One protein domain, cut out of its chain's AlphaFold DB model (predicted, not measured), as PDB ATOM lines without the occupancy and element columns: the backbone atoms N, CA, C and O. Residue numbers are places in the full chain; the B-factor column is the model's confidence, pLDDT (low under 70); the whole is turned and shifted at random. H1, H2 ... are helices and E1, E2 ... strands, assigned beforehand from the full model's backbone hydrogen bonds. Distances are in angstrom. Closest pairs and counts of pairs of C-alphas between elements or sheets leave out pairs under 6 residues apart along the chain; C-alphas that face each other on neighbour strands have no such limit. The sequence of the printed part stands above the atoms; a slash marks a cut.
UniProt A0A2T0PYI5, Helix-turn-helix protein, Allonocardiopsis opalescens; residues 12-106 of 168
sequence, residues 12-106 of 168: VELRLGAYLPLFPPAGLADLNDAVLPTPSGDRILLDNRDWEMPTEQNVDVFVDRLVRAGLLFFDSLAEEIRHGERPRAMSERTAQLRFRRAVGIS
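This is residues 12 to 106 of the 168 residues of the protein "Helix-turn-helix protein" of Allonocardiopsis opalescens (UniProt A0A2T0PYI5). With little regular structure, this is a loose rod: the small hairpin E1-E2 is at one end with H1 near it, and H2 and H3 cross at the other. Residues 12 to 42 have no named element; 18 to 19 pair antiparallel with 73 to 74 between the ends. The 95 printed residues run E1, E2, H1, H2, H3, class mixed, with 36 in named elements; the radius of gyration of the C-alphas is 15.4 A and the spans 50 by 24 by 22 A.

E1 (residues 43 to 46) and E2 (49 to 52) form an antiparallel hairpin at 141 degrees, with N 44 and O 51 within hydrogen-bond range at 2.9 A. The closest C-alphas of E2 and H1 (59 to 68), Glu 52 and Phe 62, are 7.9 A apart. H1 and H2 (77 to 82) are apart. H2 and H3 (92 to 103) touch, about perpendicular at 78 degrees; their closest C-alphas, Ala 78 and Phe 99, are 5.3 A apart. In H1, H2 and H3 every O i to N i+4 pair is within hydrogen-bond range.

E1 begins at C-alpha 43 (154.328, 119.527, 130.180). H1 measures 14.3 A and H3 16.0 A, ending at C-alpha 103 (153.703, 116.671, 157.404).

The farthest C-alphas, Ser 40 and Arg 88, are 51.1 A apart. The printed part has no cut, no long link joins named elements, and no printed residue is under pLDDT 70.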
ATOM      1  N   VAL A  12     154.726 109.019 143.014       90.50
ATOM      2  CA  VAL A  12     155.812 108.900 143.987       90.50
ATOM      3  C   VAL A  12     155.236 109.113 145.371       90.50
ATOM      4  O   VAL A  12     154.688 110.175 145.664       90.50
ATOM      5  N   GLU A  13     155.406 108.124 146.242       90.75
ATOM      6  CA  GLU A  13     155.179 108.329 147.664       90.75
ATOM      7  C   GLU A  13     156.379 109.074 148.255       90.75
ATOM      8  O   GLU A  13     157.515 108.593 148.266       90.75
ATOM      9  N   LEU A  14     156.129 110.287 148.734       90.38
ATOM     10  CA  LEU A  14     157.147 111.077 149.402       90.38
ATOM     11  C   LEU A  14     157.307 110.605 150.846       90.38
ATOM     12  O   LEU A  14     156.337 110.458 151.590       90.38
ATOM     13  N   ARG A  15     158.563 110.430 151.270       91.25
ATOM     14  CA  ARG A  15     158.891 110.159 152.674       91.25
ATOM     15  C   ARG A  15     158.300 111.230 153.584       91.25
ATOM     16  O   ARG A  15     158.286 112.410 153.248       91.25
ATOM     17  N   LEU A  16     157.911 110.835 154.792       90.31
ATOM     18  CA  LEU A  16     157.403 111.773 155.786       90.31
ATOM     19  C   LEU A  16     158.408 112.903 156.058       90.31
ATOM     20  O   LEU A  16     159.581 112.650 156.321       90.31
ATOM     21  N   GLY A  17     157.942 114.150 155.991       92.81
ATOM     22  CA  GLY A  17     158.794 115.335 156.094       92.81
ATOM     23  C   GLY A  17     159.344 115.830 154.757       92.81
ATOM     24  O   GLY A  17     159.941 116.907 154.737       92.81
ATOM     25  N   ALA A  18     159.132 115.101 153.655       94.81
ATOM     26  CA  ALA A  18     159.341 115.616 152.310       94.81
ATOM     27  C   ALA A  18     158.096 116.378 151.828       94.81
ATOM     28  O   ALA A  18     156.983 115.862 151.904       94.81
ATOM     29  N   TYR A  19     158.266 117.615 151.357       94.25
ATOM     30  CA  TYR A  19     157.151 118.458 150.923       94.25
ATOM     31  C   TYR A  19     157.569 119.538 149.926       94.25
ATOM     32  O   TYR A  19     158.726 119.960 149.888       94.25
ATOM     33  N   LEU A  20     156.594 120.029 149.157       93.75
ATOM     34  CA  LEU A  20     156.750 121.189 148.285       93.75
ATOM     35  C   LEU A  20     156.188 122.437 148.984       93.75
ATOM     36  O   LEU A  20     154.987 122.496 149.218       93.75
ATOM     37  N   PRO A  21     156.984 123.471 149.313       91.44
ATOM     38  CA  PRO A  21     156.477 124.662 150.001       91.44
ATOM     39  C   PRO A  21     155.413 125.437 149.222       91.44
ATOM     40  O   PRO A  21     154.587 126.100 149.842       91.44
ATOM     41  N   LEU A  22     155.429 125.342 147.885       92.50
ATOM     42  CA  LEU A  22     154.393 125.905 147.012       92.50
ATOM     43  C   LEU A  22     153.019 125.262 147.247       92.50
ATOM     44  O   LEU A  22     152.001 125.914 147.042       92.50
ATOM     45  N   PHE A  23     153.000 124.018 147.735       92.62
ATOM     46  CA  PHE A  23     151.797 123.281 148.107       92.62
ATOM     47  C   PHE A  23     151.938 122.770 149.544       92.62
ATOM     48  O   PHE A  23     152.282 121.605 149.765       92.62
ATOM     49  N   PRO A  24     151.720 123.639 150.549       90.62
ATOM     50  CA  PRO A  24     151.881 123.261 151.944       90.62
ATOM     51  C   PRO A  24     151.066 121.998 152.268       90.62
ATOM     52  O   PRO A  24     149.857 121.996 152.024       90.62
ATOM     53  N   PRO A  25     151.664 120.958 152.881       92.88
ATOM     54  CA  PRO A  25     150.991 119.679 153.122       92.88
ATOM     55  C   PRO A  25     149.655 119.779 153.865       92.88
ATOM     56  O   PRO A  25     148.748 118.988 153.632       92.88
ATOM     57  N   ALA A  26     149.499 120.772 154.747       90.44
ATOM     58  CA  ALA A  26     148.247 121.000 155.472       90.44
ATOM     59  C   ALA A  26     147.068 121.333 154.539       90.44
ATOM     60  O   ALA A  26     145.923 121.067 154.891       90.44
ATOM     61  N   GLY A  27     147.353 121.907 153.368       90.81
ATOM     62  CA  GLY A  27     146.383 122.182 152.317       90.81
ATOM     63  C   GLY A  27     146.220 121.044 151.311       90.81
ATOM     64  O   GLY A  27     145.407 121.199 150.419       90.81
ATOM     65  N   LEU A  28     146.955 119.936 151.436       91.12
ATOM     66  CA  LEU A  28     146.849 118.762 150.552       91.12
ATOM     67  C   LEU A  28     146.182 117.555 151.231       91.12
ATOM     68  O   LEU A  28     146.077 116.478 150.652       91.12
ATOM     69  N   ALA A  29     145.770 117.703 152.489       85.25
ATOM     70  CA  ALA A  29     145.122 116.641 153.244       85.25
ATOM     71  C   ALA A  29     143.624 116.540 152.921       85.25
ATOM     72  O   ALA A  29     143.032 117.446 152.340       85.25
ATOM     73  N   ASP A  30     143.009 115.440 153.365       83.81
ATOM     74  CA  ASP A  30     141.554 115.250 153.361       83.81
ATOM     75  C   ASP A  30     140.924 115.479 151.960       83.81
ATOM     76  O   ASP A  30     139.897 116.139 151.823       83.81
ATOM     77  N   LEU A  31     141.547 114.886 150.925       83.62
ATOM     78  CA  LEU A  31     141.154 114.924 149.501       83.62
ATOM     79  C   LEU A  31     141.318 116.283 148.794       83.62
ATOM     80  O   LEU A  31     140.767 116.471 147.710       83.62
ATOM     81  N   ASN A  32     142.083 117.214 149.363       88.25
ATOM     82  CA  ASN A  32     142.326 118.524 148.758       88.25
ATOM     83  C   ASN A  32     143.572 118.536 147.851       88.25
ATOM     84  O   ASN A  32     144.523 119.278 148.092       88.25
ATOM     85  N   ASP A  33     143.588 117.683 146.827       88.56
ATOM     86  CA  ASP A  33     144.731 117.556 145.918       88.56
ATOM     87  C   ASP A  33     144.978 118.850 145.121       88.56
ATOM     88  O   ASP A  33     144.043 119.523 144.679       88.56
ATOM     89  N   ALA A  34     146.249 119.181 144.880       90.50
ATOM     90  CA  ALA A  34     146.615 120.252 143.961       90.50
ATOM     91  C   ALA A  34     146.738 119.708 142.534       90.50
ATOM     92  O   ALA A  34     147.528 118.803 142.271       90.50
ATOM     93  N   VAL A  35     145.992 120.303 141.602       90.00
ATOM     94  CA  VAL A  35     146.090 119.990 140.172       90.00
ATOM     95  C   VAL A  35     147.000 121.016 139.509       90.00
ATOM     96  O   VAL A  35     146.704 122.212 139.507       90.00
ATOM     97  N   LEU A  36     148.121 120.552 138.955       91.94
ATOM     98  CA  LEU A  36     149.043 121.411 138.217       91.94
ATOM     99  C   LEU A  36     148.498 121.694 136.810       91.94
ATOM    100  O   LEU A  36     147.981 120.775 136.173       91.94
ATOM    101  N   PRO A  37     148.628 122.928 136.290       92.88
ATOM    102  CA  PRO A  37     148.279 123.212 134.906       92.88
ATOM    103  C   PRO A  37     149.145 122.395 133.946       92.88
ATOM    104  O   PRO A  37     150.363 122.320 134.110       92.88
ATOM    105  N   THR A  38     148.518 121.832 132.919       91.94
ATOM    106  CA  THR A  38     149.170 121.039 131.876       91.94
ATOM    107  C   THR A  38     149.115 121.793 130.546       91.94
ATOM    108  O   THR A  38     148.184 121.602 129.759       91.94
ATOM    109  N   PRO A  39     150.053 122.725 130.283       86.50
ATOM    110  CA  PRO A  39     150.127 123.343 128.967       86.50
ATOM    111  C   PRO A  39     150.371 122.265 127.901       86.50
ATOM    112  O   PRO A  39     150.901 121.190 128.180       86.50
ATOM    113  N   SER A  40     149.953 122.547 126.668       82.12
ATOM    114  CA  SER A  40     150.065 121.613 125.544       82.12
ATOM    115  C   SER A  40     151.481 121.040 125.396       82.12
ATOM    116  O   SER A  40     152.453 121.791 125.484       82.12
ATOM    117  N   GLY A  41     151.583 119.745 125.081       76.06
ATOM    118  CA  GLY A  41     152.847 119.094 124.718       76.06
ATOM    119  C   GLY A  41     153.571 118.391 125.868       76.06
ATOM    120  O   GLY A  41     154.771 118.597 126.020       76.06
ATOM    121  N   ASP A  42     152.859 117.575 126.651       87.94
ATOM    122  CA  ASP A  42     153.424 116.736 127.723       87.94
ATOM    123  C   ASP A  42     154.252 117.528 128.738       87.94
ATOM    124  O   ASP A  42     155.371 117.163 129.110       87.94
ATOM    125  N   ARG A  43     153.695 118.656 129.190       93.44
ATOM    126  CA  ARG A  43     154.328 119.527 130.180       93.44
ATOM    127  C   ARG A  43     153.424 119.777 131.371       93.44
ATOM    128  O   ARG A  43     152.200 119.747 131.262       93.44
ATOM    129  N   ILE A  44     154.053 120.099 132.495       94.56
ATOM    130  CA  ILE A  44     153.385 120.629 133.684       94.56
ATOM    131  C   ILE A  44     153.970 121.993 134.033       94.56
ATOM    132  O   ILE A  44     155.180 122.213 133.933       94.56
ATOM    133  N   LEU A  45     153.113 122.908 134.471       94.50
ATOM    134  CA  LEU A  45     153.527 124.206 134.982       94.50
ATOM    135  C   LEU A  45     153.709 124.120 136.499       94.50
ATOM    136  O   LEU A  45     152.763 123.853 137.240       94.50
ATOM    137  N   LEU A  46     154.927 124.385 136.962       94.75
ATOM    138  CA  LEU A  46     155.274 124.391 138.379       94.75
ATOM    139  C   LEU A  46     156.305 125.487 138.650       94.75
ATOM    140  O   LEU A  46     157.315 125.570 137.953       94.75
ATOM    141  N   ASP A  47     156.055 126.322 139.664       94.25
ATOM    142  CA  ASP A  47     156.892 127.494 139.980       94.25
ATOM    143  C   ASP A  47     157.044 128.466 138.790       94.25
ATOM    144  O   ASP A  47     158.124 128.989 138.533       94.25
ATOM    145  N   ASN A  48     155.971 128.669 138.010       91.56
ATOM    146  CA  ASN A  48     155.978 129.456 136.763       91.56
ATOM    147  C   ASN A  48     157.022 128.993 135.728       91.56
ATOM    148  O   ASN A  48     157.483 129.784 134.905       91.56
ATOM    149  N   ARG A  49     157.413 127.716 135.770       92.00
ATOM    150  CA  ARG A  49     158.325 127.089 134.810       92.00
ATOM    151  C   ARG A  49     157.651 125.888 134.178       92.00
ATOM    152  O   ARG A  49     156.926 125.162 134.857       92.00
ATOM    153  N   ASP A  50     157.951 125.654 132.908       93.25
ATOM    154  CA  ASP A  50     157.471 124.470 132.213       93.25
ATOM    155  C   ASP A  50     158.408 123.289 132.468       93.25
ATOM    156  O   ASP A  50     159.579 123.294 132.068       93.25
ATOM    157  N   TRP A  51     157.875 122.234 133.065       94.62
ATOM    158  CA  TRP A  51     158.569 120.973 133.291       94.62
ATOM    159  C   TRP A  51     158.067 119.928 132.308       94.62
ATOM    160  O   TRP A  51     156.924 119.987 131.867       94.62
ATOM    161  N   GLU A  52     158.933 118.990 131.948       94.00
ATOM    162  CA  GLU A  52     158.512 117.771 131.259       94.00
ATOM    163  C   GLU A  52     157.569 116.988 132.179       94.00
ATOM    164  O   GLU A  52     157.825 116.899 133.384       94.00
ATOM    165  N   MET A  53     156.471 116.474 131.625       92.69
ATOM    166  CA  MET A  53     155.544 115.615 132.351       92.69
ATOM    167  C   MET A  53     156.300 114.366 132.828       92.69
ATOM    168  O   MET A  53     156.941 113.699 132.009       92.69
ATOM    169  N   PRO A  54     156.257 114.036 134.131       93.50
ATOM    170  CA  PRO A  54     156.849 112.800 134.601       93.50
ATOM    171  C   PRO A  54     156.133 111.604 133.966       93.50
ATOM    172  O   PRO A  54     154.931 111.630 133.711       93.50
ATOM    173  N   THR A  55     156.892 110.550 133.736       92.75
ATOM    174  CA  THR A  55     156.467 109.233 133.270       92.75
ATOM    175  C   THR A  55     157.100 108.198 134.187       92.75
ATOM    176  O   THR A  55     158.046 108.502 134.917       92.75
ATOM    177  N   GLU A  56     156.646 106.950 134.119       91.19
ATOM    178  CA  GLU A  56     157.271 105.854 134.867       91.19
ATOM    179  C   GLU A  56     158.777 105.720 134.589       91.19
ATOM    180  O   GLU A  56     159.521 105.281 135.463       91.19
ATOM    181  N   GLN A  57     159.246 106.127 133.401       92.75
ATOM    182  CA  GLN A  57     160.653 106.006 133.016       92.75
ATOM    183  C   GLN A  57     161.549 107.164 133.480       92.75
ATOM    184  O   GLN A  57     162.766 106.996 133.474       92.75
ATOM    185  N   ASN A  58     160.995 108.335 133.820       93.50
ATOM    186  CA  ASN A  58     161.791 109.537 134.130       93.50
ATOM    187  C   ASN A  58     161.433 110.197 135.478       93.50
ATOM    188  O   ASN A  58     161.926 111.290 135.781       93.50
ATOM    189  N   VAL A  59     160.555 109.581 136.276       94.94
ATOM    190  CA  VAL A  59     160.024 110.185 137.506       94.94
ATOM    191  C   VAL A  59     161.107 110.455 138.557       94.94
ATOM    192  O   VAL A  59     161.059 111.461 139.261       94.94
ATOM    193  N   ASP A  60     162.122 109.603 138.630       94.69
ATOM    194  CA  ASP A  60     163.306 109.768 139.470       94.69
ATOM    195  C   ASP A  60     164.112 111.014 139.068       94.69
ATOM    196  O   ASP A  60     164.416 111.863 139.912       94.69
ATOM    197  N   VAL A  61     164.361 111.193 137.767       95.94
ATOM    198  CA  VAL A  61     165.023 112.384 137.214       95.94
ATOM    199  C   VAL A  61     164.197 113.640 137.491       95.94
ATOM    200  O   VAL A  61     164.745 114.690 137.834       95.94
ATOM    201  N   PHE A  62     162.873 113.550 137.358       95.50
ATOM    202  CA  PHE A  62     161.965 114.646 137.672       95.50
ATOM    203  C   PHE A  62     162.073 115.061 139.151       95.50
ATOM    204  O   PHE A  62     162.291 116.243 139.436       95.50
ATOM    205  N   VAL A  63     162.019 114.104 140.085       95.38
ATOM    206  CA  VAL A  63     162.170 114.350 141.532       95.38
ATOM    207  C   VAL A  63     163.530 114.976 141.853       95.38
ATOM    208  O   VAL A  63     163.589 115.988 142.555       95.38
ATOM    209  N   ASP A  64     164.616 114.453 141.287       95.62
ATOM    210  CA  ASP A  64     165.963 115.008 141.461       95.62
ATOM    211  C   ASP A  64     166.049 116.469 141.009       95.62
ATOM    212  O   ASP A  64     166.676 117.312 141.662       95.62
ATOM    213  N   ARG A  65     165.394 116.806 139.894       96.00
ATOM    214  CA  ARG A  65     165.346 118.184 139.402       96.00
ATOM    215  C   ARG A  65     164.516 119.091 140.313       96.00
ATOM    216  O   ARG A  65     164.905 120.248 140.476       96.00
ATOM    217  N   LEU A  66     163.444 118.600 140.943       95.88
ATOM    218  CA  LEU A  66     162.700 119.366 141.954       95.88
ATOM    219  C   LEU A  66     163.569 119.692 143.172       95.88
ATOM    220  O   LEU A  66     163.529 120.821 143.666       95.88
ATOM    221  N   VAL A  67     164.377 118.735 143.633       95.50
ATOM    222  CA  VAL A  67     165.322 118.952 144.740       95.50
ATOM    223  C   VAL A  67     166.368 119.996 144.348       95.50
ATOM    224  O   VAL A  67     166.566 120.971 145.071       95.50
ATOM    225  N   ARG A  68     166.997 119.854 143.172       95.56
ATOM    226  CA  ARG A  68     168.009 120.810 142.683       95.56
ATOM    227  C   ARG A  68     167.450 122.216 142.465       95.56
ATOM    228  O   ARG A  68     168.169 123.188 142.667       95.56
ATOM    229  N   ALA A  69     166.185 122.330 142.067       95.69
ATOM    230  CA  ALA A  69     165.501 123.611 141.918       95.69
ATOM    231  C   ALA A  69     165.034 124.218 143.253       95.69
ATOM    232  O   ALA A  69     164.518 125.334 143.250       95.69
ATOM    233  N   GLY A  70     165.200 123.511 144.376       95.12
ATOM    234  CA  GLY A  70     164.731 123.961 145.684       95.12
ATOM    235  C   GLY A  70     163.208 124.007 145.780       95.12
ATOM    236  O   GLY A  70     162.672 124.885 146.446       95.12
ATOM    237  N   LEU A  71     162.507 123.105 145.087       95.44
ATOM    238  CA  LEU A  71     161.046 122.992 145.121       95.44
ATOM    239  C   LEU A  71     160.569 121.841 146.003       95.44
ATOM    240  O   LEU A  71     159.482 121.931 146.566       95.44
ATOM    241  N   LEU A  72     161.382 120.794 146.158       95.50
ATOM    242  CA  LEU A  72     161.135 119.682 147.072       95.50
ATOM    243  C   LEU A  72     162.123 119.746 148.239       95.50
ATOM    244  O   LEU A  72     163.337 119.714 148.042       95.50
ATOM    245  N   PHE A  73     161.596 119.832 149.456       94.31
ATOM    246  CA  PHE A  73     162.374 119.902 150.691       94.31
ATOM    247  C   PHE A  73     162.175 118.646 151.510       94.31
ATOM    248  O   PHE A  73     161.102 118.061 151.463       94.31
ATOM    249  N   PHE A  74     163.173 118.294 152.317       94.12
ATOM    250  CA  PHE A  74     163.076 117.234 153.310       94.12
ATOM    251  C   PHE A  74     163.459 117.774 154.691       94.12
ATOM    252  O   PHE A  74     164.591 118.205 154.906       94.12
ATOM    253  N   ASP A  75     162.512 117.767 155.630       93.31
ATOM    254  CA  ASP A  75     162.759 118.110 157.030       93.31
ATOM    255  C   ASP A  75     163.038 116.840 157.840       93.31
ATOM    256  O   ASP A  75     162.115 116.154 158.282       93.31
ATOM    257  N   SER A  76     164.319 116.535 158.058       91.12
ATOM    258  CA  SER A  76     164.745 115.331 158.785       91.12
ATOM    259  C   SER A  76     164.194 115.258 160.212       91.12
ATOM    260  O   SER A  76     163.945 114.166 160.715       91.12
ATOM    261  N   LEU A  77     163.932 116.409 160.840       92.31
ATOM    262  CA  LEU A  77     163.377 116.476 162.192       92.31
ATOM    263  C   LEU A  77     161.924 116.000 162.265       92.31
ATOM    264  O   LEU A  77     161.456 115.669 163.352       92.31
ATOM    265  N   ALA A  78     161.197 115.961 161.144       93.12
ATOM    266  CA  ALA A  78     159.840 115.424 161.133       93.12
ATOM    267  C   ALA A  78     159.823 113.955 161.584       93.12
ATOM    268  O   ALA A  78     158.933 113.557 162.333       93.12
ATOM    269  N   GLU A  79     160.837 113.184 161.190       91.06
ATOM    270  CA  GLU A  79     160.969 111.775 161.552       91.06
ATOM    271  C   GLU A  79     161.333 111.598 163.033       91.06
ATOM    272  O   GLU A  79     160.707 110.805 163.729       91.06
ATOM    273  N   GLU A  80     162.258 112.398 163.565       91.62
ATOM    274  CA  GLU A  80     162.572 112.404 165.004       91.62
ATOM    275  C   GLU A  80     161.318 112.734 165.838       91.62
ATOM    276  O   GLU A  80     160.938 112.003 166.757       91.62
ATOM    277  N   ILE A  81     160.592 113.788 165.451       93.62
ATOM    278  CA  ILE A  81     159.369 114.216 166.140       93.62
ATOM    279  C   ILE A  81     158.266 113.157 166.033       93.62
ATOM    280  O   ILE A  81     157.496 112.994 166.985       93.62
ATOM    281  N   ARG A  82     158.191 112.392 164.934       92.00
ATOM    282  CA  ARG A  82     157.275 111.245 164.807       92.00
ATOM    283  C   ARG A  82     157.478 110.261 165.960       92.00
ATOM    284  O   ARG A  82     156.513 109.947 166.667       92.00
ATOM    285  N   HIS A  83     158.727 109.907 166.252       90.25
ATOM    286  CA  HIS A  83     159.104 109.016 167.360       90.25
ATOM    287  C   HIS A  83     158.999 109.655 168.749       90.25
ATOM    288  O   HIS A  83     159.139 108.979 169.763       90.25
ATOM    289  N   GLY A  84     158.634 110.938 168.825       88.69
ATOM    290  CA  GLY A  84     158.538 111.684 170.082       88.69
ATOM    291  C   GLY A  84     159.868 112.293 170.519       88.69
ATOM    292  O   GLY A  84     159.956 112.844 171.617       88.69
ATOM    293  N   GLU A  85     160.879 112.236 169.658       91.25
ATOM    294  CA  GLU A  85     162.182 112.838 169.879       91.25
ATOM    295  C   GLU A  85     162.189 114.293 169.405       91.25
ATOM    296  O   GLU A  85     161.455 114.704 168.506       91.25
ATOM    297  N   ARG A  86     163.003 115.122 170.054       92.19
ATOM    298  CA  ARG A  86     163.276 116.489 169.607       92.19
ATOM    299  C   ARG A  86     164.566 117.000 170.236       92.19
ATOM    300  O   ARG A  86     164.882 116.615 171.367       92.19
ATOM    301  N   PRO A  87     165.259 117.953 169.591       91.69
ATOM    302  CA  PRO A  87     166.359 118.667 170.220       91.69
ATOM    303  C   PRO A  87     165.932 119.282 171.560       91.69
ATOM    304  O   PRO A  87     164.881 119.920 171.650       91.69
ATOM    305  N   ARG A  88     166.763 119.147 172.603       90.06
ATOM    306  CA  ARG A  88     166.441 119.645 173.960       90.06
ATOM    307  C   ARG A  88     166.145 121.148 173.999       90.06
ATOM    308  O   ARG A  88     165.282 121.577 174.756       90.06
ATOM    309  N   ALA A  89     166.828 121.928 173.162       93.44
ATOM    310  CA  ALA A  89     166.634 123.374 173.046       93.44
ATOM    311  C   ALA A  89     165.320 123.769 172.340       93.44
ATOM    312  O   ALA A  89     164.910 124.925 172.395       93.44
ATOM    313  N   MET A  90     164.651 122.835 171.658       94.62
ATOM    314  CA  MET A  90     163.414 123.103 170.929       94.62
ATOM    315  C   MET A  90     162.211 122.898 171.843       94.62
ATOM    316  O   MET A  90     162.013 121.799 172.344       94.62
ATOM    317  N   SER A  91     161.365 123.916 172.015       95.25
ATOM    318  CA  SER A  91     160.109 123.758 172.761       95.25
ATOM    319  C   SER A  91     159.163 122.756 172.083       95.25
ATOM    320  O   SER A  91     159.192 122.580 170.863       95.25
ATOM    321  N   GLU A  92     158.265 122.141 172.853       93.94
ATOM    322  CA  GLU A  92     157.251 121.240 172.291       93.94
ATOM    323  C   GLU A  92     156.353 121.953 171.269       93.94
ATOM    324  O   GLU A  92     156.084 121.416 170.197       93.94
ATOM    325  N   ARG A  93     155.959 123.203 171.545       95.12
ATOM    326  CA  ARG A  93     155.183 124.028 170.609       95.12
ATOM    327  C   ARG A  93     155.913 124.198 169.276       95.12
ATOM    328  O   ARG A  93     155.301 124.053 168.221       95.12
ATOM    329  N   THR A  94     157.213 124.490 169.313       95.38
ATOM    330  CA  THR A  94     158.041 124.635 168.108       95.38
ATOM    331  C   THR A  94     158.115 123.322 167.331       95.38
ATOM    332  O   THR A  94     157.937 123.336 166.115       95.38
ATOM    333  N   ALA A  95     158.305 122.195 168.022       95.06
ATOM    334  CA  ALA A  95     158.318 120.873 167.401       95.06
ATOM    335  C   ALA A  95     156.973 120.551 166.727       95.06
ATOM    336  O   ALA A  95     156.940 120.167 165.562       95.06
ATOM    337  N   GLN A  96     155.850 120.793 167.410       94.75
ATOM    338  CA  GLN A  96     154.514 120.572 166.852       94.75
ATOM    339  C   GLN A  96     154.243 121.444 165.615       94.75
ATOM    340  O   GLN A  96     153.690 120.950 164.632       94.75
ATOM    341  N   LEU A  97     154.629 122.726 165.647       93.81
ATOM    342  CA  LEU A  97     154.478 123.635 164.505       93.81
ATOM    343  C   LEU A  97     155.328 123.188 163.313       93.81
ATOM    344  O   LEU A  97     154.828 123.138 162.190       93.81
ATOM    345  N   ARG A  98     156.592 122.831 163.557       93.25
ATOM    346  CA  ARG A  98     157.513 122.356 162.521       93.25
ATOM    347  C   ARG A  98     157.025 121.053 161.890       93.25
ATOM    348  O   ARG A  98     156.932 120.969 160.671       93.25
ATOM    349  N   PHE A  99     156.602 120.099 162.716       95.38
ATOM    350  CA  PHE A  99     156.015 118.843 162.258       95.38
ATOM    351  C   PHE A  99     154.776 119.082 161.390       95.38
ATOM    352  O   PHE A  99     154.697 118.574 160.277       95.38
ATOM    353  N   ARG A 100     153.829 119.914 161.844       94.00
ATOM    354  CA  ARG A 100     152.631 120.241 161.052       94.00
ATOM    355  C   ARG A 100     152.968 120.927 159.731       94.00
ATOM    356  O   ARG A 100     152.265 120.703 158.756       94.00
ATOM    357  N   ARG A 101     154.021 121.746 159.680       92.62
ATOM    358  CA  ARG A 101     154.464 122.385 158.436       92.62
ATOM    359  C   ARG A 101     154.991 121.363 157.427       92.62
ATOM    360  O   ARG A 101     154.662 121.474 156.255       92.62
ATOM    361  N   ALA A 102     155.787 120.398 157.884       93.62
ATOM    362  CA  ALA A 102     156.417 119.408 157.013       93.62
ATOM    363  C   ALA A 102     155.495 118.229 156.650       93.62
ATOM    364  O   ALA A 102     155.640 117.645 155.586       93.62
ATOM    365  N   VAL A 103     154.553 117.872 157.530       94.31
ATOM    366  CA  VAL A 103     153.703 116.671 157.404       94.31
ATOM    367  C   VAL A 103     152.241 117.020 157.108       94.31
ATOM    368  O   VAL A 103     151.470 116.182 156.658       94.31
ATOM    369  N   GLY A 104     151.811 118.252 157.384       93.94
ATOM    370  CA  GLY A 104     150.445 118.730 157.132       93.94
ATOM    371  C   GLY A 104     149.426 118.346 158.199       93.94
ATOM    372  O   GLY A 104     148.440 119.047 158.406       93.94
ATOM    373  N   ILE A 105     149.697 117.280 158.950       93.81
ATOM    374  CA  ILE A 105     148.855 116.803 160.046       93.81
ATOM    375  C   ILE A 105     149.603 116.811 161.380       93.81
ATOM    376  O   ILE A 105     150.820 116.969 161.460       93.81
ATOM    377  N   SER A 106     148.858 116.670 162.477       93.81
ATOM    378  CA  SER A 106     149.472 116.521 163.799       93.81
ATOM    379  C   SER A 106     150.129 115.147 163.959       93.81
ATOM    380  O   SER A 106     149.621 114.160 163.429       93.81
TER     381      SER A 106